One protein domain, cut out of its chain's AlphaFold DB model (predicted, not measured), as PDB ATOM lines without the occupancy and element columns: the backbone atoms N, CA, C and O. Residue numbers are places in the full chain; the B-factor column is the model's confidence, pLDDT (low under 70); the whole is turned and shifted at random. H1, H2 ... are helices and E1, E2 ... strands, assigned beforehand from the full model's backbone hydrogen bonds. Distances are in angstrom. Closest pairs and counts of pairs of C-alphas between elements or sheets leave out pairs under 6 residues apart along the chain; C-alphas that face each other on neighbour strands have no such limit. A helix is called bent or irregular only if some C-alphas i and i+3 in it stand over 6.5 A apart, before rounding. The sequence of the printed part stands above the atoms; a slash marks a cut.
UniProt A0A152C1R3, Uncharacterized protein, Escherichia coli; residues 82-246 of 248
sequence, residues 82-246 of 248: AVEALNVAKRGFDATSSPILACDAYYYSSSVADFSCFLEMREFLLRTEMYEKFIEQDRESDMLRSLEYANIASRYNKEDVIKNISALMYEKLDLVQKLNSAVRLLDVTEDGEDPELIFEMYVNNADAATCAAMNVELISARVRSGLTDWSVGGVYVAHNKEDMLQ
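AT A GLANCE: This is residues 82 to 246 of the 248 residues of an uncharacterized protein of Escherichia coli (UniProt A0A152C1R3). A sheet of three strands, E1, E2 and E3, has H5, H6 and H8 over one face and its other face bare; beyond H5 and H6, away from the sheet, H1, H2 and H3 make a helical lobe of two hairpins sharing H2, with short H4 at its far end. The 165 printed residues hold eight named helices and three named strands, in the order H1 H2 H3 H4 H5 H6 H7 E1 E2 H8 E3. The mixed sheet runs E1, E2, E3, and the class is mostly helix. The whole is compact, with a radius of gyration of the C-alphas of 16.2 A and spans of 44 by 39 by 35 A.

IN THESE COORDINATES: H1, residues 82 to 96, begins at C-alpha 82 (233.372, 224.505, 188.369) and is 20.3 A long. H2 is residues 99 to 111, 18.6 A; H3 is 115 to 127, 18.2 A; H4 is 131 to 134. H5, residues 137 to 155, 27.5 A, is irregular: C-alphas 138 and 141 are 7.1 A apart. H6 is 159 to 171, 18.5 A, and H7 is 175 to 180. E1 is 182 to 187, 17.2 A, and E2 is 197 to 204, 22.6 A. H8 is 208 to 224, 24.5 A. E3, residues 232 to 239, 21.2 A, ends at C-alpha 239 (217.033, 233.007, 191.103).

HOW THE PARTS SIT: The hub H2 forms a hairpin with H1 at a shallow tilt of 25 degrees, closest at C-alphas 89 and 105, 5.1 A, and one with H3 at 31 degrees, closest at C-alphas 106 and 118, 4.9 A. H4 only just touches H2, with 3 pairs of C-alphas within 8 A, the closest 103 and 134, 6.9 A. H5 touches H3 at a steep tilt of 58 degrees, closest at C-alphas 115 and 150, 5.1 A. H5, H6 and H8 are on the same face of the sheet, at heights over the sheet of 8.5, 9.5 and 8.5 A; H5 and H6 with it make two layers, helices on one face. H7 only grazes the sheet. E1 and E2, a hairpin, are antiparallel, with N 184 and O 200 2.9 A apart; E2 and E3 are parallel, with N 199 and O 233 2.8 A apart. E2, H8 and E3 form a strand-helix-strand unit, parallel strands joined through a helix, with a right-handed crossover. Every O i to N i+4 pair is within hydrogen-bond range in H1, H2, H3, H6, H7 and H8; H5 has 13 of 15, and H4 is too short for such a pair.

THE WHOLE: The C-alphas of Thr 128 and Ala 209, the two farthest apart, are 46.6 A apart. The printed part has no cut and no long link. Mean pLDDT of the printed part is 91.0; residues 138 and 240 to 246 are under 70.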
ATOM      1  N   ALA A  82     232.947 225.396 187.287       92.94
ATOM      2  CA  ALA A  82     233.372 224.505 188.369       92.94
ATOM      3  C   ALA A  82     233.584 223.043 187.932       92.94
ATOM      4  O   ALA A  82     234.398 222.349 188.535       92.94
ATOM      5  N   VAL A  83     232.900 222.573 186.881       93.50
ATOM      6  CA  VAL A  83     233.006 221.177 186.409       93.50
ATOM      7  C   VAL A  83     234.406 220.889 185.864       93.50
ATOM      8  O   VAL A  83     235.064 219.941 186.294       93.50
ATOM      9  N   GLU A  84     234.900 221.714 184.939       93.62
ATOM     10  CA  GLU A  84     236.235 221.542 184.367       93.62
ATOM     11  C   GLU A  84     237.338 221.818 185.397       93.62
ATOM     12  O   GLU A  84     238.345 221.106 185.424       93.62
ATOM     13  N   ALA A  85     237.126 222.803 186.276       95.88
ATOM     14  CA  ALA A  85     238.026 223.112 187.383       95.88
ATOM     15  C   ALA A  85     238.179 221.922 188.347       95.88
ATOM     16  O   ALA A  85     239.298 221.500 188.643       95.88
ATOM     17  N   LEU A  86     237.069 221.288 188.753       97.12
ATOM     18  CA  LEU A  86     237.090 220.101 189.613       97.12
ATOM     19  C   LEU A  86     237.933 218.971 189.010       97.12
ATOM     20  O   LEU A  86     238.725 218.351 189.718       97.12
ATOM     21  N   ASN A  87     237.809 218.717 187.706       96.69
ATOM     22  CA  ASN A  87     238.587 217.670 187.040       96.69
ATOM     23  C   ASN A  87     240.101 217.916 187.143       96.69
ATOM     24  O   ASN A  87     240.868 216.974 187.354       96.69
ATOM     25  N   VAL A  88     240.544 219.170 187.021       97.75
ATOM     26  CA  VAL A  88     241.959 219.530 187.194       97.75
ATOM     27  C   VAL A  88     242.373 219.500 188.661       97.75
ATOM     28  O   VAL A  88     243.456 219.000 188.957       97.75
ATOM     29  N   ALA A  89     241.517 219.954 189.579       97.94
ATOM     30  CA  ALA A  89     241.777 219.896 191.014       97.94
ATOM     31  C   ALA A  89     242.010 218.453 191.490       97.94
ATOM     32  O   ALA A  89     242.985 218.198 192.193       97.94
ATOM     33  N   LYS A  90     241.180 217.501 191.037       98.19
ATOM     34  CA  LYS A  90     241.325 216.066 191.337       98.19
ATOM     35  C   LYS A  90     242.640 215.502 190.804       98.19
ATOM     36  O   LYS A  90     243.411 214.939 191.568       98.19
ATOM     37  N   ARG A  91     242.956 215.745 189.526       98.00
ATOM     38  CA  ARG A  91     244.235 215.319 188.922       98.00
ATOM     39  C   ARG A  91     245.446 215.896 189.655       98.00
ATOM     40  O   ARG A  91     246.434 215.196 189.857       98.00
ATOM     41  N   GLY A  92     245.376 217.170 190.035       97.88
ATOM     42  CA  GLY A  92     246.434 217.825 190.793       97.88
ATOM     43  C   GLY A  92     246.573 217.247 192.197       97.88
ATOM     44  O   GLY A  92     247.688 216.987 192.640       97.88
ATOM     45  N   PHE A  93     245.456 216.984 192.880       98.00
ATOM     46  CA  PHE A  93     245.462 216.301 194.169       98.00
ATOM     47  C   PHE A  93     246.086 214.906 194.065       98.00
ATOM     48  O   PHE A  93     246.997 214.614 194.834       98.00
ATOM     49  N   ASP A  94     245.703 214.099 193.076       97.50
ATOM     50  CA  ASP A  94     246.282 212.768 192.853       97.50
ATOM     51  C   ASP A  94     247.797 212.832 192.590       97.50
ATOM     52  O   ASP A  94     248.553 211.955 193.009       97.50
ATOM     53  N   ALA A  95     248.262 213.884 191.909       97.38
ATOM     54  CA  ALA A  95     249.671 214.068 191.571       97.38
ATOM     55  C   ALA A  95     250.531 214.565 192.744       97.38
ATOM     56  O   ALA A  95     251.737 214.307 192.766       97.38
ATOM     57  N   THR A  96     249.957 215.310 193.695       97.06
ATOM     58  CA  THR A  96     250.747 216.023 194.715       97.06
ATOM     59  C   THR A  96     250.328 215.761 196.160       97.06
ATOM     60  O   THR A  96     251.027 216.210 197.068       97.06
ATOM     61  N   SER A  97     249.171 215.141 196.402       96.25
ATOM     62  CA  SER A  97     248.517 215.006 197.716       96.25
ATOM     63  C   SER A  97     248.439 216.330 198.489       96.25
ATOM     64  O   SER A  97     248.605 216.370 199.709       96.25
ATOM     65  N   SER A  98     248.263 217.445 197.772       95.94
ATOM     66  CA  SER A  98     248.415 218.779 198.355       95.94
ATOM     67  C   SER A  98     247.118 219.225 199.028       95.94
ATOM     68  O   SER A  98     246.089 219.298 198.349       95.94
ATOM     69  N   PRO A  99     247.142 219.599 200.322       95.75
ATOM     70  CA  PRO A  99     245.956 220.078 201.028       95.75
ATOM     71  C   PRO A  99     245.248 221.263 200.367       95.75
ATOM     72  O   PRO A  99     244.030 221.370 200.440       95.75
ATOM     73  N   ILE A 100     245.977 222.143 199.681       94.69
ATOM     74  CA  ILE A 100     245.348 223.287 199.010       94.69
ATOM     75  C   ILE A 100     244.592 222.873 197.738       94.69
ATOM     76  O   ILE A 100     243.549 223.444 197.444       94.69
ATOM     77  N   LEU A 101     245.061 221.845 197.020       96.56
ATOM     78  CA  LEU A 101     244.336 221.278 195.876       96.56
ATOM     79  C   LEU A 101     243.146 220.432 196.340       96.56
ATOM     80  O   LEU A 101     242.098 220.476 195.703       96.56
ATOM     81  N   ALA A 102     243.275 219.744 197.481       97.12
ATOM     82  CA  ALA A 102     242.138 219.108 198.144       97.12
ATOM     83  C   ALA A 102     241.069 220.145 198.527       97.12
ATOM     84  O   ALA A 102     239.885 219.904 198.324       97.12
ATOM     85  N   CYS A 103     241.471 221.323 199.016       95.38
ATOM     86  CA  CYS A 103     240.551 222.425 199.301       95.38
ATOM     87  C   CYS A 103     239.862 222.966 198.039       95.38
ATOM     88  O   CYS A 103     238.654 223.199 198.058       95.38
ATOM     89  N   ASP A 104     240.597 223.145 196.936       95.19
ATOM     90  CA  ASP A 104     239.996 223.567 195.665       95.19
ATOM     91  C   ASP A 104     238.981 222.504 195.170       95.19
ATOM     92  O   ASP A 104     237.855 222.838 194.801       95.19
ATOM     93  N   ALA A 105     239.330 221.212 195.230       97.25
ATOM     94  CA  ALA A 105     238.430 220.112 194.868       97.25
ATOM     95  C   ALA A 105     237.210 220.014 195.799       97.25
ATOM     96  O   ALA A 105     236.097 219.800 195.324       97.25
ATOM     97  N   TYR A 106     237.387 220.223 197.106       96.25
ATOM     98  CA  TYR A 106     236.310 220.295 198.096       96.25
ATOM     99  C   TYR A 106     235.288 221.388 197.746       96.25
ATOM    100  O   TYR A 106     234.088 221.134 197.713       96.25
ATOM    101  N   TYR A 107     235.758 222.581 197.385       93.50
ATOM    102  CA  TYR A 107     234.884 223.687 196.995       93.50
ATOM    103  C   TYR A 107     234.162 223.442 195.657       93.50
ATOM    104  O   TYR A 107     232.961 223.684 195.526       93.50
ATOM    105  N   TYR A 108     234.862 222.940 194.636       95.00
ATOM    106  CA  TYR A 108     234.215 222.705 193.343       95.00
ATOM    107  C   TYR A 108     233.263 221.510 193.369       95.00
ATOM    108  O   TYR A 108     232.207 221.570 192.743       95.00
ATOM    109  N   SER A 109     233.586 220.455 194.121       96.69
ATOM    110  CA  SER A 109     232.708 219.290 194.289       96.69
ATOM    111  C   SER A 109     231.394 219.642 194.978       96.69
ATOM    112  O   SER A 109     230.357 219.128 194.561       96.69
ATOM    113  N   SER A 110     231.399 220.573 195.940       94.31
ATOM    114  CA  SER A 110     230.162 221.089 196.535       94.31
ATOM    115  C   SER A 110     229.293 221.809 195.496       94.31
ATOM    116  O   SER A 110     228.088 221.588 195.425       94.31
ATOM    117  N   SER A 111     229.921 222.618 194.638       91.38
ATOM    118  CA  SER A 111     229.242 223.423 193.615       91.38
ATOM    119  C   SER A 111     228.605 222.565 192.517       91.38
ATOM    120  O   SER A 111     227.544 222.905 191.995       91.38
ATOM    121  N   VAL A 112     229.244 221.447 192.158       94.56
ATOM    122  CA  VAL A 112     228.767 220.532 191.104       94.56
ATOM    123  C   VAL A 112     228.086 219.277 191.645       94.56
ATOM    124  O   VAL A 112     227.758 218.388 190.863       94.56
ATOM    125  N   ALA A 113     227.846 219.207 192.955       96.25
ATOM    126  CA  ALA A 113     227.226 218.071 193.637       96.25
ATOM    127  C   ALA A 113     227.934 216.714 193.402       96.25
ATOM    128  O   ALA A 113     227.295 215.664 193.371       96.25
ATOM    129  N   ASP A 114     229.268 216.717 193.272       97.50
ATOM    130  CA  ASP A 114     230.084 215.492 193.347       97.50
ATOM    131  C   ASP A 114     230.323 215.149 194.828       97.50
ATOM    132  O   ASP A 114     231.420 215.327 195.359       97.50
ATOM    133  N   PHE A 115     229.261 214.721 195.523       97.38
ATOM    134  CA  PHE A 115     229.280 214.548 196.981       97.38
ATOM    135  C   PHE A 115     230.277 213.492 197.465       97.38
ATOM    136  O   PHE A 115     230.850 213.643 198.542       97.38
ATOM    137  N   SER A 116     230.550 212.464 196.659       97.19
ATOM    138  CA  SER A 116     231.584 211.477 196.976       97.19
ATOM    139  C   SER A 116     232.965 212.134 197.045       97.19
ATOM    140  O   SER A 116     233.673 211.970 198.036       97.19
ATOM    141  N   CYS A 117     233.324 212.945 196.041       97.88
ATOM    142  CA  CYS A 117     234.578 213.701 196.055       97.88
ATOM    143  C   CYS A 117     234.599 214.740 197.188       97.88
ATOM    144  O   CYS A 117     235.613 214.896 197.864       97.88
ATOM    145  N   PHE A 118     233.474 215.413 197.437       97.75
ATOM    146  CA  PHE A 118     233.336 216.382 198.525       97.75
ATOM    147  C   PHE A 118     233.671 215.768 199.892       97.75
ATOM    148  O   PHE A 118     234.499 216.307 200.628       97.75
ATOM    149  N   LEU A 119     233.067 214.620 200.224       97.62
ATOM    150  CA  LEU A 119     233.306 213.930 201.494       97.62
ATOM    151  C   LEU A 119     234.748 213.423 201.606       97.62
ATOM    152  O   LEU A 119     235.369 213.596 202.656       97.62
ATOM    153  N   GLU A 120     235.300 212.871 200.523       97.81
ATOM    154  CA  GLU A 120     236.685 212.391 200.470       97.81
ATOM    155  C   GLU A 120     237.692 213.520 200.750       97.81
ATOM    156  O   GLU A 120     238.566 213.397 201.615       97.81
ATOM    157  N   MET A 121     237.547 214.659 200.064       97.88
ATOM    158  CA  MET A 121     238.437 215.806 200.254       97.88
ATOM    159  C   MET A 121     238.280 216.409 201.651       97.88
ATOM    160  O   MET A 121     239.271 216.791 202.278       97.88
ATOM    161  N   ARG A 122     237.052 216.447 202.186       96.25
ATOM    162  CA  ARG A 122     236.794 216.893 203.560       96.25
ATOM    163  C   ARG A 122     237.512 216.021 204.583       96.25
ATOM    164  O   ARG A 122     238.161 216.550 205.484       96.25
ATOM    165  N   GLU A 123     237.407 214.701 204.453       97.19
ATOM    166  CA  GLU A 123     238.086 213.757 205.343       97.19
ATOM    167  C   GLU A 123     239.604 213.951 205.286       97.19
ATOM    168  O   GLU A 123     240.263 214.036 206.326       97.19
ATOM    169  N   PHE A 124     240.160 214.103 204.080       97.62
ATOM    170  CA  PHE A 124     241.578 214.387 203.895       97.62
ATOM    171  C   PHE A 124     242.011 215.670 204.625       97.62
ATOM    172  O   PHE A 124     243.015 215.667 205.343       97.62
ATOM    173  N   LEU A 125     241.255 216.761 204.474       96.25
ATOM    174  CA  LEU A 125     241.551 218.052 205.105       96.25
ATOM    175  C   LEU A 125     241.470 217.990 206.633       96.25
ATOM    176  O   LEU A 125     242.304 218.592 207.309       96.25
ATOM    177  N   LEU A 126     240.500 217.256 207.184       95.81
ATOM    178  CA  LEU A 126     240.372 217.055 208.629       95.81
ATOM    179  C   LEU A 126     241.520 216.212 209.181       95.81
ATOM    180  O   LEU A 126     242.153 216.601 210.158       95.81
ATOM    181  N   ARG A 127     241.841 215.090 208.526       96.94
ATOM    182  CA  ARG A 127     242.934 214.196 208.940       96.94
ATOM    183  C   ARG A 127     244.300 214.880 208.894       96.94
ATOM    184  O   ARG A 127     245.185 214.524 209.663       96.94
ATOM    185  N   THR A 128     244.486 215.819 207.971       95.94
ATOM    186  CA  THR A 128     245.724 216.602 207.847       95.94
ATOM    187  C   THR A 128     245.725 217.873 208.696       95.94
ATOM    188  O   THR A 128     246.702 218.611 208.641       95.94
ATOM    189  N   GLU A 129     244.660 218.134 209.466       95.06
ATOM    190  CA  GLU A 129     244.486 219.344 210.288       95.06
ATOM    191  C   GLU A 129     244.542 220.652 209.467       95.06
ATOM    192  O   GLU A 129     244.841 221.729 209.976       95.06
ATOM    193  N   MET A 130     244.238 220.572 208.167       94.50
ATOM    194  CA  MET A 130     244.291 221.707 207.239       94.50
ATOM    195  C   MET A 130     242.922 222.339 206.977       94.50
ATOM    196  O   MET A 130     242.862 223.396 206.349       94.50
ATOM    197  N   TYR A 131     241.837 221.720 207.455       91.19
ATOM    198  CA  TYR A 131     240.470 222.208 207.260       91.19
ATOM    199  C   TYR A 131     240.305 223.650 207.767       91.19
ATOM    200  O   TYR A 131     240.035 224.552 206.982       91.19
ATOM    201  N   GLU A 132     240.586 223.905 209.046       87.56
ATOM    202  CA  GLU A 132     240.447 225.244 209.649       87.56
ATOM    203  C   GLU A 132     241.396 226.286 209.036       87.56
ATOM    204  O   GLU A 132     241.131 227.483 209.080       87.56
ATOM    205  N   LYS A 133     242.511 225.842 208.442       87.62
ATOM    206  CA  LYS A 133     243.503 226.735 207.835       87.62
ATOM    207  C   LYS A 133     243.080 227.263 206.465       87.62
ATOM    208  O   LYS A 133     243.537 228.337 206.078       87.62
ATOM    209  N   PHE A 134     242.281 226.507 205.713       83.88
ATOM    210  CA  PHE A 134     241.901 226.879 204.347       83.88
ATOM    211  C   PHE A 134     240.430 227.223 204.169       83.88
ATOM    212  O   PHE A 134     240.104 227.931 203.218       83.88
ATOM    213  N   ILE A 135     239.547 226.752 205.048       79.62
ATOM    214  CA  ILE A 135     238.135 227.108 204.964       79.62
ATOM    215  C   ILE A 135     237.943 228.516 205.526       79.62
ATOM    216  O   ILE A 135     238.055 228.758 206.726       79.62
ATOM    217  N   GLU A 136     237.681 229.459 204.622       75.12
ATOM    218  CA  GLU A 136     237.284 230.825 204.960       75.12
ATOM    219  C   GLU A 136     235.956 230.802 205.736       75.12
ATOM    220  O   GLU A 136     235.021 230.105 205.336       75.12
ATOM    221  N   GLN A 137     235.850 231.594 206.809       71.12
ATOM    222  CA  GLN A 137     234.640 231.671 207.647       71.12
ATOM    223  C   GLN A 137     233.385 232.000 206.826       71.12
ATOM    224  O   GLN A 137     232.333 231.401 207.026       71.12
ATOM    225  N   ASP A 138     233.521 232.880 205.831       68.94
ATOM    226  CA  ASP A 138     232.417 233.303 204.963       68.94
ATOM    227  C   ASP A 138     231.874 232.172 204.069       68.94
ATOM    228  O   ASP A 138     230.779 232.291 203.528       68.94
ATOM    229  N   ARG A 139     232.619 231.067 203.913       75.06
ATOM    230  CA  ARG A 139     232.210 229.888 203.131       75.06
ATOM    231  C   ARG A 139     231.754 228.723 203.999       75.06
ATOM    232  O   ARG A 139     231.256 227.731 203.472       75.06
ATOM    233  N   GLU A 140     231.946 228.799 205.313       82.81
ATOM    234  CA  GLU A 140     231.686 227.680 206.218       82.81
ATOM    235  C   GLU A 140     230.210 227.264 206.198       82.81
ATOM    236  O   GLU A 140     229.907 226.073 206.139       82.81
ATOM    237  N   SER A 141     229.290 228.230 206.152       84.94
ATOM    238  CA  SER A 141     227.846 227.978 206.087       84.94
ATOM    239  C   SER A 141     227.437 227.189 204.835       84.94
ATOM    240  O   SER A 141     226.672 226.228 204.933       84.94
ATOM    241  N   ASP A 142     227.979 227.544 203.669       85.44
ATOM    242  CA  ASP A 142     227.711 226.855 202.402       85.44
ATOM    243  C   ASP A 142     228.302 225.440 202.393       85.44
ATOM    244  O   ASP A 142     227.686 224.493 201.888       85.44
ATOM    245  N   MET A 143     229.480 225.269 202.993       91.12
ATOM    246  CA  MET A 143     230.120 223.961 203.135       91.12
ATOM    247  C   MET A 143     229.358 223.047 204.106       91.12
ATOM    248  O   MET A 143     229.195 221.862 203.822       91.12
ATOM    249  N   LEU A 144     228.843 223.578 205.219       91.88
ATOM    250  CA  LEU A 144     227.997 222.823 206.152       91.88
ATOM    251  C   LEU A 144     226.697 222.369 205.487       91.88
ATOM    252  O   LEU A 144     226.318 221.207 205.605       91.88
ATOM    253  N   ARG A 145     226.064 223.245 204.705       92.19
ATOM    254  CA  ARG A 145     224.876 222.894 203.920       92.19
ATOM    255  C   ARG A 145     225.175 221.805 202.887       92.19
ATOM    256  O   ARG A 145     224.417 220.853 202.733       92.19
ATOM    257  N   SER A 146     226.322 221.900 202.222       94.88
ATOM    258  CA  SER A 146     226.776 220.875 201.275       94.88
ATOM    259  C   SER A 146     227.049 219.533 201.963       94.88
ATOM    260  O   SER A 146     226.788 218.484 201.381       94.88
ATOM    261  N   LEU A 147     227.515 219.549 203.217       96.44
ATOM    262  CA  LEU A 147     227.669 218.347 204.037       96.44
ATOM    263  C   LEU A 147     226.319 217.711 204.389       96.44
ATOM    264  O   LEU A 147     226.202 216.488 204.349       96.44
ATOM    265  N   GLU A 148     225.292 218.507 204.691       96.69
ATOM    266  CA  GLU A 148     223.927 217.998 204.881       96.69
ATOM    267  C   GLU A 148     223.418 217.297 203.614       96.69
ATOM    268  O   GLU A 148     222.937 216.166 203.691       96.69
ATOM    269  N   TYR A 149     223.607 217.911 202.443       97.19
ATOM    270  CA  TYR A 149     223.227 217.313 201.160       97.19
ATOM    271  C   TYR A 149     223.997 216.029 200.858       97.19
ATOM    272  O   TYR A 149     223.394 215.036 200.455       97.19
ATOM    273  N   ALA A 150     225.306 216.014 201.112       97.44
ATOM    274  CA  ALA A 150     226.122 214.817 200.955       97.44
ATOM    275  C   ALA A 150     225.627 213.676 201.858       97.44
ATOM    276  O   ALA A 150     225.486 212.548 201.399       97.44
ATOM    277  N   ASN A 151     225.270 213.972 203.112       96.81
ATOM    278  CA  ASN A 151     224.729 212.976 204.038       96.81
ATOM    279  C   ASN A 151     223.368 212.420 203.588       96.81
ATOM    280  O   ASN A 151     223.116 211.228 203.766       96.81
ATOM    281  N   ILE A 152     222.492 213.254 203.013       95.75
ATOM    282  CA  ILE A 152     221.219 212.805 202.419       95.75
ATOM    283  C   ILE A 152     221.501 211.884 201.229       95.75
ATOM    284  O   ILE A 152     220.990 210.766 201.179       95.75
ATOM    285  N   ALA A 153     222.353 212.322 200.299       96.25
ATOM    286  CA  ALA A 153     222.703 211.549 199.113       96.25
ATOM    287  C   ALA A 153     223.289 210.176 199.485       96.25
ATOM    288  O   ALA A 153     222.828 209.163 198.959       96.25
ATOM    289  N   SER A 154     224.213 210.133 200.452       95.81
ATOM    290  CA  SER A 154     224.817 208.890 200.941       95.81
ATOM    291  C   SER A 154     223.860 207.990 201.705       95.81
ATOM    292  O   SER A 154     223.935 206.771 201.566       95.81
ATOM    293  N   ARG A 155     222.919 208.549 202.475       94.50
ATOM    294  CA  ARG A 155     221.891 207.751 203.160       94.50
ATOM    295  C   ARG A 155     221.078 206.911 202.175       94.50
ATOM    296  O   ARG A 155     220.752 205.768 202.485       94.50
ATOM    297  N   TYR A 156     220.768 207.476 201.011       94.81
ATOM    298  CA  TYR A 156     219.957 206.827 199.980       94.81
ATOM    299  C   TYR A 156     220.777 206.214 198.835       94.81
ATOM    300  O   TYR A 156     220.188 205.666 197.901       94.81
ATOM    301  N   ASN A 157     222.114 206.275 198.905       95.06
ATOM    302  CA  ASN A 157     223.033 205.804 197.867       95.06
ATOM    303  C   ASN A 157     222.711 206.408 196.481       95.06
ATOM    304  O   ASN A 157     222.538 205.692 195.489       95.06
ATOM    305  N   LYS A 158     222.545 207.737 196.435       96.50
ATOM    306  CA  LYS A 158     222.148 208.515 195.245       96.50
ATOM    307  C   LYS A 158     223.225 209.483 194.749       96.50
ATOM    308  O   LYS A 158     222.951 210.279 193.851       96.50
ATOM    309  N   GLU A 159     224.442 209.428 195.285       96.12
ATOM    310  CA  GLU A 159     225.533 210.353 194.952       96.12
ATOM    311  C   GLU A 159     225.830 210.382 193.451       96.12
ATOM    312  O   GLU A 159     225.838 211.454 192.846       96.12
ATOM    313  N   ASP A 160     225.994 209.213 192.824       96.12
ATOM    314  CA  ASP A 160     226.284 209.119 191.390       96.12
ATOM    315  C   ASP A 160     225.123 209.630 190.528       96.12
ATOM    316  O   ASP A 160     225.338 210.266 189.495       96.12
ATOM    317  N   VAL A 161     223.877 209.386 190.946       96.69
ATOM    318  CA  VAL A 161     222.688 209.865 190.227       96.69
ATOM    319  C   VAL A 161     222.644 211.391 190.257       96.69
ATOM    320  O   VAL A 161     222.520 212.018 189.205       96.69
ATOM    321  N   ILE A 162     222.810 211.990 191.439       97.56
ATOM    322  CA  ILE A 162     222.799 213.445 191.625       97.56
ATOM    323  C   ILE A 162     223.954 214.099 190.864       97.56
ATOM    324  O   ILE A 162     223.732 215.053 190.120       97.56
ATOM    325  N   LYS A 163     225.167 213.555 190.975       97.12
ATOM    326  CA  LYS A 163     226.345 214.032 190.245       97.12
ATOM    327  C   LYS A 163     226.116 214.050 188.734       97.12
ATOM    328  O   LYS A 163     226.432 215.035 188.071       97.12
ATOM    329  N   ASN A 164     225.549 212.978 188.182       96.56
ATOM    330  CA  ASN A 164     225.294 212.882 186.746       96.56
ATOM    331  C   ASN A 164     224.165 213.821 186.289       96.56
ATOM    332  O   ASN A 164     224.270 214.420 185.218       96.56
ATOM    333  N   ILE A 165     223.112 213.998 187.096       97.19
ATOM    334  CA  ILE A 165     222.069 215.005 186.839       97.19
ATOM    335  C   ILE A 165     222.685 216.407 186.851       97.19
ATOM    336  O   ILE A 165     222.490 217.162 185.903       97.19
ATOM    337  N   SER A 166     223.474 216.733 187.875       97.00
ATOM    338  CA  SER A 166     224.171 218.012 188.004       97.00
ATOM    339  C   SER A 166     225.076 218.295 186.802       97.00
ATOM    340  O   SER A 166     225.004 219.380 186.227       97.00
ATOM    341  N   ALA A 167     225.853 217.312 186.340       95.06
ATOM    342  CA  ALA A 167     226.697 217.453 185.153       95.06
ATOM    343  C   ALA A 167     225.884 217.810 183.895       95.06
ATOM    344  O   ALA A 167     226.204 218.793 183.225       95.06
ATOM    345  N   LEU A 168     224.787 217.086 183.623       95.56
ATOM    346  CA  LEU A 168     223.873 217.434 182.525       95.56
ATOM    347  C   LEU A 168     223.284 218.832 182.697       95.56
ATOM    348  O   LEU A 168     223.056 219.538 181.714       95.56
ATOM    349  N   MET A 169     223.027 219.231 183.944       96.50
ATOM    350  CA  MET A 169     222.473 220.541 184.214       96.50
ATOM    351  C   MET A 169     223.481 221.663 183.916       96.50
ATOM    352  O   MET A 169     223.127 222.659 183.282       96.50
ATOM    353  N   TYR A 170     224.747 221.479 184.293       94.75
ATOM    354  CA  TYR A 170     225.832 222.419 184.005       94.75
ATOM    355  C   TYR A 170     226.125 222.564 182.504       94.75
ATOM    356  O   TYR A 170     226.486 223.654 182.064       94.75
ATOM    357  N   GLU A 171     225.949 221.513 181.696       92.75
ATOM    358  CA  GLU A 171     226.161 221.567 180.236       92.75
ATOM    359  C   GLU A 171     225.248 222.574 179.519       92.75
ATOM    360  O   GLU A 171     225.593 223.073 178.448       92.75
ATOM    361  N   LYS A 172     224.086 222.884 180.101       92.38
ATOM    362  CA  LYS A 172     223.116 223.831 179.532       92.38
ATOM    363  C   LYS A 172     223.367 225.281 179.910       92.38
ATOM    364  O   LYS A 172     222.756 226.163 179.311       92.38
ATOM    365  N   LEU A 173     224.213 225.522 180.904       92.56
ATOM    366  CA  LEU A 173     224.468 226.857 181.414       92.56
ATOM    367  C   LEU A 173     225.524 227.573 180.574       92.56
ATOM    368  O   LEU A 173     226.552 226.995 180.207       92.56
ATOM    369  N   ASP A 174     225.305 228.864 180.326       91.19
ATOM    370  CA  ASP A 174     226.380 229.734 179.859       91.19
ATOM    371  C   ASP A 174     227.406 229.995 180.978       91.19
ATOM    372  O   ASP A 174     227.174 229.698 182.150       91.19
ATOM    373  N   LEU A 175     228.563 230.567 180.637       88.94
ATOM    374  CA  LEU A 175     229.626 230.809 181.616       88.94
ATOM    375  C   LEU A 175     229.170 231.688 182.797       88.94
ATOM    376  O   LEU A 175     229.549 231.427 183.935       88.94
ATOM    377  N   VAL A 176     228.341 232.708 182.552       88.00
ATOM    378  CA  VAL A 176     227.829 233.594 183.612       88.00
ATOM    379  C   VAL A 176     226.971 232.811 184.584       88.00
ATOM    380  O   VAL A 176     227.130 232.951 185.796       88.00
ATOM    381  N   GLN A 177     226.103 231.960 184.063       90.56
ATOM    382  CA  GLN A 177     225.260 231.093 184.865       90.56
ATOM    383  C   GLN A 177     226.091 230.060 185.631       90.56
ATOM    384  O   GLN A 177     225.904 229.935 186.836       90.56
ATOM    385  N   LYS A 178     227.066 229.404 184.986       91.06
ATOM    386  CA  LYS A 178     227.954 228.416 185.628       91.06
ATOM    387  C   LYS A 178     228.730 228.979 186.818       91.06
ATOM    388  O   LYS A 178     228.963 228.260 187.783       91.06
ATOM    389  N   LEU A 179     229.173 230.236 186.748       88.00
ATOM    390  CA  LEU A 179     229.943 230.859 187.834       88.00
ATOM    391  C   LEU A 179     229.090 231.337 189.003       88.00
ATOM    392  O   LEU A 179     229.636 231.642 190.058       88.00
ATOM    393  N   ASN A 180     227.780 231.459 188.808       86.31
ATOM    394  CA  ASN A 180     226.891 232.024 189.812       86.31
ATOM    395  C   ASN A 180     225.712 231.100 190.148       86.31
ATOM    396  O   ASN A 180     224.730 231.561 190.727       86.31
ATOM    397  N   SER A 181     225.775 229.827 189.757       88.12
ATOM    398  CA  SER A 181     224.772 228.836 190.119       88.12
ATOM    399  C   SER A 181     224.970 228.365 191.554       88.12
ATOM    400  O   SER A 181     226.098 228.190 192.011       88.12
ATOM    401  N   ALA A 182     223.864 228.108 192.244       88.75
ATOM    402  CA  ALA A 182     223.852 227.463 193.552       88.75
ATOM    403  C   ALA A 182     223.024 226.181 193.478       88.75
ATOM    404  O   ALA A 182     222.093 226.090 192.677       88.75
ATOM    405  N   VAL A 183     223.353 225.197 194.309       92.25
ATOM    406  CA  VAL A 183     222.664 223.903 194.327       92.25
ATOM    407  C   VAL A 183     221.987 223.660 195.666       92.25
ATOM    408  O   VAL A 183     222.455 224.124 196.708       92.25
ATOM    409  N   ARG A 184     220.885 222.916 195.634       94.31
ATOM    410  CA  ARG A 184     220.156 222.471 196.820       94.31
ATOM    411  C   ARG A 184     219.662 221.049 196.620       94.31
ATOM    412  O   ARG A 184     219.231 220.689 195.531       94.31
ATOM    413  N   LEU A 185     219.725 220.247 197.677       96.44
ATOM    414  CA  LEU A 185     219.121 218.923 197.707       96.44
ATOM    415  C   LEU A 185     218.016 218.908 198.761       96.44
ATOM    416  O   LEU A 185     218.234 219.315 199.904       96.44
ATOM    417  N   LEU A 186     216.836 218.452 198.361       95.19
ATOM    418  CA  LEU A 186     215.677 218.268 199.222       95.19
ATOM    419  C   LEU A 186     215.356 216.783 199.327       95.19
ATOM    420  O   LEU A 186     215.329 216.082 198.316       95.19
ATOM    421  N   ASP A 187     215.093 216.341 200.548       94.75
ATOM    422  CA  ASP A 187     214.516 215.038 200.850       94.75
ATOM    423  C   ASP A 187     213.018 215.236 201.087       94.75
ATOM    424  O   ASP A 187     212.629 215.941 202.023       94.75
ATOM    425  N   VAL A 188     212.196 214.696 200.188       94.00
ATOM    426  CA  VAL A 188     210.728 214.777 200.240       94.00
ATOM    427  C   VAL A 188     210.097 213.398 200.442       94.00
ATOM    428  O   VAL A 188     208.901 213.237 200.235       94.00
ATOM    429  N   THR A 189     210.902 212.421 200.867       90.31
ATOM    430  CA  THR A 189     210.474 211.046 201.125       90.31
ATOM    431  C   THR A 189     209.381 211.006 202.199       90.31
ATOM    432  O   THR A 189     209.590 211.496 203.313       90.31
ATOM    433  N   GLU A 190     208.231 210.403 201.890       87.38
ATOM    434  CA  GLU A 190     207.180 210.137 202.878       87.38
ATOM    435  C   GLU A 190     207.555 208.955 203.798       87.38
ATOM    436  O   GLU A 190     208.340 208.069 203.445       87.38
ATOM    437  N   ASP A 191     207.014 208.940 205.021       78.19
ATOM    438  CA  ASP A 191     207.372 207.949 206.042       78.19
ATOM    439  C   ASP A 191     207.079 206.509 205.582       78.19
ATOM    440  O   ASP A 191     205.929 206.076 205.494       78.19
ATOM    441  N   GLY A 192     208.145 205.726 205.384       73.94
ATOM    442  CA  GLY A 192     208.061 204.317 204.993       73.94
ATOM    443  C   GLY A 192     207.987 204.071 203.484       73.94
ATOM    444  O   GLY A 192     207.780 202.921 203.090       73.94
ATOM    445  N   GLU A 193     208.174 205.106 202.666       83.25
ATOM    446  CA  GLU A 193     208.190 205.010 201.206       83.25
ATOM    447  C   GLU A 193     209.609 204.952 200.616       83.25
ATOM    448  O   GLU A 193     210.623 205.051 201.317       83.25
ATOM    449  N   ASP A 194     209.668 204.722 199.303       85.50
ATOM    450  CA  ASP A 194     210.908 204.764 198.531       85.50
ATOM    451  C   ASP A 194     211.482 206.194 198.507       85.50
ATOM    452  O   ASP A 194     210.731 207.165 198.565       85.50
ATOM    453  N   PRO A 195     212.813 206.356 198.409       89.38
ATOM    454  CA  PRO A 195     213.443 207.667 198.515       89.38
ATOM    455  C   PRO A 195     213.075 208.595 197.357       89.38
ATOM    456  O   PRO A 195     213.406 208.309 196.200       89.38
ATOM    457  N   GLU A 196     212.508 209.750 197.696       93.50
ATOM    458  CA  GLU A 196     212.165 210.819 196.763       93.50
ATOM    459  C   GLU A 196     212.997 212.066 197.065       93.50
ATOM    460  O   GLU A 196     212.833 212.737 198.086       93.50
ATOM    461  N   LEU A 197     213.929 212.377 196.166       96.88
ATOM    462  CA  LEU A 197     214.840 213.508 196.296       96.88
ATOM    463  C   LEU A 197     214.610 214.520 195.177       96.88
ATOM    464  O   LEU A 197     214.365 214.149 194.029       96.88
ATOM    465  N   ILE A 198     214.781 215.805 195.476       97.12
ATOM    466  CA  ILE A 198     214.774 216.879 194.476       97.12
ATOM    467  C   ILE A 198     216.122 217.594 194.517       97.12
ATOM    468  O   ILE A 198     216.497 218.186 195.527       97.12
ATOM    469  N   PHE A 199     216.847 217.543 193.401       97.56
ATOM    470  CA  PHE A 199     218.062 218.313 193.174       97.56
ATOM    471  C   PHE A 199     217.734 219.598 192.408       97.56
ATOM    472  O   PHE A 199     217.325 219.561 191.245       97.56
ATOM    473  N   GLU A 200     217.924 220.737 193.064       96.88
ATOM    474  CA  GLU A 200     217.655 222.061 192.520       96.88
ATOM    475  C   GLU A 200     218.959 222.758 192.119       96.88
ATOM    476  O   GLU A 200     219.927 222.783 192.884       96.88
ATOM    477  N   MET A 201     218.965 223.384 190.942       96.12
ATOM    478  CA  MET A 201     220.022 224.294 190.503       96.12
ATOM    479  C   MET A 201     219.436 225.682 190.281       96.12
ATOM    480  O   MET A 201     218.658 225.911 189.353       96.12
ATOM    481  N   TYR A 202     219.836 226.622 191.124       93.50
ATOM    482  CA  TYR A 202     219.435 228.014 191.025       93.50
ATOM    483  C   TYR A 202     220.252 228.707 189.941       93.50
ATOM    484  O   TYR A 202     221.482 228.749 190.008       93.50
ATOM    485  N   VAL A 203     219.563 229.251 188.939       91.75
ATOM    486  CA  VAL A 203     220.177 229.899 187.780       91.75
ATOM    487  C   VAL A 203     219.977 231.404 187.875       91.75
ATOM    488  O   VAL A 203     218.857 231.915 187.803       91.75
ATOM    489  N   ASN A 204     221.086 232.128 188.006       84.81
ATOM    490  CA  ASN A 204     221.071 233.585 187.998       84.81
ATOM    491  C   ASN A 204     220.741 234.140 186.612       84.81
ATOM    492  O   ASN A 204     221.208 233.636 185.591       84.81
ATOM    493  N   ASN A 205     219.989 235.243 186.591       83.31
ATOM    494  CA  ASN A 205     219.557 235.935 185.371       83.31
ATOM    495  C   ASN A 205     218.698 235.076 184.419       83.31
ATOM    496  O   ASN A 205     218.649 235.367 183.225       83.31
ATOM    497  N   ALA A 206     218.022 234.045 184.930       86.62
ATOM    498  CA  ALA A 206     216.996 233.298 184.208       86.62
ATOM    499  C   ALA A 206     215.626 233.563 184.844       86.62
ATOM    500  O   ALA A 206     215.517 233.647 186.066       86.62
ATOM    501  N   ASP A 207     214.588 233.704 184.021       89.31
ATOM    502  CA  ASP A 207     213.209 233.797 184.497       89.31
ATOM    503  C   ASP A 207     212.554 232.407 184.602       89.31
ATOM    504  O   ASP A 207     213.081 231.395 184.132       89.31
ATOM    505  N   ALA A 208     211.372 232.353 185.222       90.31
ATOM    506  CA  ALA A 208     210.647 231.100 185.421       90.31
ATOM    507  C   ALA A 208     210.306 230.392 184.096       90.31
ATOM    508  O   ALA A 208     210.327 229.163 184.035       90.31
ATOM    509  N   ALA A 209     210.022 231.146 183.029       92.12
ATOM    510  CA  ALA A 209     209.721 230.584 181.714       92.12
ATOM    511  C   ALA A 209     210.951 229.902 181.092       92.12
ATOM    512  O   ALA A 209     210.844 228.799 180.552       92.12
ATOM    513  N   THR A 210     212.125 230.522 181.224       92.75
ATOM    514  CA  THR A 210     213.408 229.970 180.781       92.75
ATOM    515  C   THR A 210     213.741 228.698 181.554       92.75
ATOM    516  O   THR A 210     214.005 227.665 180.940       92.75
ATOM    517  N   CYS A 211     213.646 228.720 182.887       94.06
ATOM    518  CA  CYS A 211     213.886 227.533 183.712       94.06
ATOM    519  C   CYS A 211     212.898 226.398 183.398       94.06
ATOM    520  O   CYS A 211     213.308 225.243 183.306       94.06
ATOM    521  N   ALA A 212     211.618 226.702 183.152       94.06
ATOM    522  CA  ALA A 212     210.635 225.699 182.742       94.06
ATOM    523  C   ALA A 212     211.015 225.022 181.414       94.06
ATOM    524  O   ALA A 212     210.936 223.797 181.306       94.06
ATOM    525  N   ALA A 213     211.483 225.787 180.422       95.12
ATOM    526  CA  ALA A 213     211.981 225.226 179.166       95.12
ATOM    527  C   ALA A 213     213.219 224.339 179.389       95.12
ATOM    528  O   ALA A 213     213.272 223.213 178.889       95.12
ATOM    529  N   MET A 214     214.174 224.795 180.206       95.75
ATOM    530  CA  MET A 214     215.365 224.016 180.565       95.75
ATOM    531  C   MET A 214     215.010 222.704 181.282       95.75
ATOM    532  O   MET A 214     215.632 221.677 181.017       95.75
ATOM    533  N   ASN A 215     213.978 222.697 182.131       96.81
ATOM    534  CA  ASN A 215     213.494 221.493 182.817       96.81
ATOM    535  C   ASN A 215     212.935 220.446 181.842       96.81
ATOM    536  O   ASN A 215     213.219 219.255 181.977       96.81
ATOM    537  N   VAL A 216     212.199 220.873 180.811       95.31
ATOM    538  CA  VAL A 216     211.722 219.966 179.750       95.31
ATOM    539  C   VAL A 216     212.898 219.378 178.963       95.31
ATOM    540  O   VAL A 216     212.931 218.178 178.663       95.31
ATOM    541  N   GLU A 217     213.901 220.202 178.654       95.81
ATOM    542  CA  GLU A 217     215.118 219.734 177.991       95.81
ATOM    543  C   GLU A 217     215.926 218.761 178.856       95.81
ATOM    544  O   GLU A 217     216.471 217.792 178.319       95.81
ATOM    545  N   LEU A 218     215.975 218.981 180.173       96.38
ATOM    546  CA  LEU A 218     216.670 218.117 181.124       96.38
ATOM    547  C   LEU A 218     216.068 216.711 181.148       96.38
ATOM    548  O   LEU A 218     216.816 215.739 181.095       96.38
ATOM    549  N   ILE A 219     214.737 216.581 181.139       95.06
ATOM    550  CA  ILE A 219     214.060 215.273 181.046       95.06
ATOM    551  C   ILE A 219     214.531 214.525 179.791       95.06
ATOM    552  O   ILE A 219     214.936 213.363 179.857       95.06
ATOM    553  N   SER A 220     214.549 215.214 178.648       94.44
ATOM    554  CA  SER A 220     214.999 214.630 177.379       94.44
ATOM    555  C   SER A 220     216.489 214.267 177.399       94.44
ATOM    556  O   SER A 220     216.886 213.235 176.857       94.44
ATOM    557  N   ALA A 221     217.330 215.100 178.017       95.44
ATOM    558  CA  ALA A 221     218.756 214.834 178.181       95.44
ATOM    559  C   ALA A 221     219.002 213.602 179.064       95.44
ATOM    560  O   ALA A 221     219.751 212.717 178.662       95.44
ATOM    561  N   ARG A 222     218.302 213.487 180.199       96.25
ATOM    562  CA  ARG A 222     218.396 212.337 181.110       96.25
ATOM    563  C   ARG A 222     218.051 211.023 180.423       96.25
ATOM    564  O   ARG A 222     218.808 210.064 180.551       96.25
ATOM    565  N   VAL A 223     216.962 210.991 179.651       94.69
ATOM    566  CA  VAL A 223     216.563 209.795 178.886       94.69
ATOM    567  C   VAL A 223     217.650 209.396 177.887       94.69
ATOM    568  O   VAL A 223     218.013 208.224 177.822       94.69
ATOM    569  N   ARG A 224     218.213 210.356 177.139       95.00
ATOM    570  CA  ARG A 224     219.292 210.079 176.170       95.00
ATOM    571  C   ARG A 224     220.574 209.573 176.828       95.00
ATOM    572  O   ARG A 224     221.256 208.746 176.233       95.00
ATOM    573  N   SER A 225     220.874 210.043 178.035       93.62
ATOM    574  CA  SER A 225     222.052 209.634 178.809       93.62
ATOM    575  C   SER A 225     221.821 208.382 179.667       93.62
ATOM    576  O   SER A 225     222.723 207.974 180.392       93.62
ATOM    577  N   GLY A 226     220.631 207.771 179.616       93.81
ATOM    578  CA  GLY A 226     220.305 206.569 180.392       93.81
ATOM    579  C   GLY A 226     220.121 206.802 181.898       93.81
ATOM    580  O   GLY A 226     220.108 205.840 182.662       93.81
ATOM    581  N   LEU A 227     219.954 208.051 182.345       93.25
ATOM    582  CA  LEU A 227     219.738 208.405 183.755       93.25
ATOM    583  C   LEU A 227     218.260 208.252 184.140       93.25
ATOM    584  O   LEU A 227     217.543 209.238 184.334       93.25
ATOM    585  N   THR A 228     217.807 206.999 184.217       90.00
ATOM    586  CA  THR A 228     216.393 206.623 184.405       90.00
ATOM    587  C   THR A 228     215.961 206.461 185.862       90.00
ATOM    588  O   THR A 228     214.835 206.045 186.112       90.00
ATOM    589  N   ASP A 229     216.837 206.751 186.824       92.81
ATOM    590  CA  ASP A 229     216.471 206.771 188.239       92.81
ATOM    591  C   ASP A 229     215.686 208.052 188.562       92.81
ATOM    592  O   ASP A 229     216.255 209.108 188.843       92.81
ATOM    593  N   TRP A 230     214.363 207.968 188.442       93.19
ATOM    594  CA  TRP A 230     213.445 209.088 188.668       93.19
ATOM    595  C   TRP A 230     213.131 209.342 190.141       93.19
ATOM    596  O   TRP A 230     212.448 210.317 190.432       93.19
ATOM    597  N   SER A 231     213.677 208.532 191.054       94.25
ATOM    598  CA  SER A 231     213.599 208.791 192.495       94.25
ATOM    599  C   SER A 231     214.416 210.034 192.895       94.25
ATOM    600  O   SER A 231     214.258 210.569 193.986       94.25
ATOM    601  N   VAL A 232     215.259 210.539 191.985       96.62
ATOM    602  CA  VAL A 232     215.888 211.859 192.077       96.62
ATOM    603  C   VAL A 232     215.370 212.749 190.947       96.62
ATOM    604  O   VAL A 232     215.697 212.551 189.769       96.62
ATOM    605  N   GLY A 233     214.575 213.756 191.293       95.25
ATOM    606  CA  GLY A 233     214.193 214.858 190.416       95.25
ATOM    607  C   GLY A 233     215.354 215.834 190.210       95.25
ATOM    608  O   GLY A 233     216.157 216.050 191.110       95.25
ATOM    609  N   GLY A 234     215.449 216.426 189.020       96.50
ATOM    610  CA  GLY A 234     216.381 217.519 188.731       96.50
ATOM    611  C   GLY A 234     215.595 218.722 188.227       96.50
ATOM    612  O   GLY A 234     214.768 218.553 187.328       96.50
ATOM    613  N   VAL A 235     215.819 219.901 188.802       96.81
ATOM    614  CA  VAL A 235     215.046 221.104 188.477       96.81
ATOM    615  C   VAL A 235     215.921 222.357 188.485       96.81
ATOM    616  O   VAL A 235     216.629 222.655 189.440       96.81
ATOM    617  N   TYR A 236     215.874 223.119 187.399       96.50
ATOM    618  CA  TYR A 236     216.353 224.490 187.365       96.50
ATOM    619  C   TYR A 236     215.328 225.405 188.009       96.50
ATOM    620  O   TYR A 236     214.142 225.372 187.659       96.50
ATOM    621  N   VAL A 237     215.814 226.261 188.896       94.31
ATOM    622  CA  VAL A 237     215.015 227.240 189.624       94.31
ATOM    623  C   VAL A 237     215.531 228.632 189.278       94.31
ATOM    624  O   VAL A 237     216.736 228.887 189.293       94.31
ATOM    625  N   ALA A 238     214.624 229.539 188.925       89.38
ATOM    626  CA  ALA A 238     214.982 230.922 188.640       89.38
ATOM    627  C   ALA A 238     215.419 231.610 189.935       89.38
ATOM    628  O   ALA A 238     214.681 231.602 190.917       89.38
ATOM    629  N   HIS A 239     216.597 232.230 189.948       75.44
ATOM    630  CA  HIS A 239     217.033 233.007 191.103       75.44
ATOM    631  C   HIS A 239     216.532 234.455 190.979       75.44
ATOM    632  O   HIS A 239     217.233 235.340 190.480       75.44
ATOM    633  N   ASN A 240     215.287 234.701 191.404       59.34
ATOM    634  CA  ASN A 240     214.736 236.051 191.513       59.34
ATOM    635  C   ASN A 240     215.024 236.626 192.905       59.34
ATOM    636  O   ASN A 240     214.854 235.955 193.917       59.34
ATOM    637  N   LYS A 241     215.415 237.908 192.969       50.94
ATOM    638  CA  LYS A 241     215.741 238.627 194.220       50.94
ATOM    639  C   LYS A 241     214.650 238.567 195.307       50.94
ATOM    640  O   LYS A 241     214.953 238.871 196.455       50.94
ATOM    641  N   GLU A 242     213.413 238.214 194.962       42.44
ATOM    642  CA  GLU A 242     212.290 238.105 195.902       42.44
ATOM    643  C   GLU A 242     212.398 236.886 196.840       42.44
ATOM    644  O   GLU A 242     211.978 236.993 197.991       42.44
ATOM    645  N   ASP A 243     213.063 235.796 196.436       42.00
ATOM    646  CA  ASP A 243     213.202 234.591 197.278       42.00
ATOM    647  C   ASP A 243     214.225 234.759 198.419       42.00
ATOM    648  O   ASP A 243     214.185 234.038 199.416       42.00
ATOM    649  N   MET A 244     215.110 235.764 198.348       41.25
ATOM    650  CA  MET A 244     216.078 236.043 199.421       41.25
ATOM    651  C   MET A 244     215.440 236.595 200.702       41.25
ATOM    652  O   MET A 244     216.066 236.548 201.757       41.25
ATOM    653  N   LEU A 245     214.206 237.109 200.642       33.31
ATOM    654  CA  LEU A 245     213.502 237.610 201.831       33.31
ATOM    655  C   LEU A 245     212.874 236.492 202.678       33.31
ATOM    656  O   LEU A 245     212.407 236.773 203.778       33.31
ATOM    657  N   GLN A 246     212.862 235.244 202.195       32.16
ATOM    658  CA  GLN A 246     212.263 234.104 202.901       32.16
ATOM    659  C   GLN A 246     213.281 233.049 203.363       32.16
ATOM    660  O   GLN A 246     212.886 232.043 203.943       32.16
TER     661      GLN A 246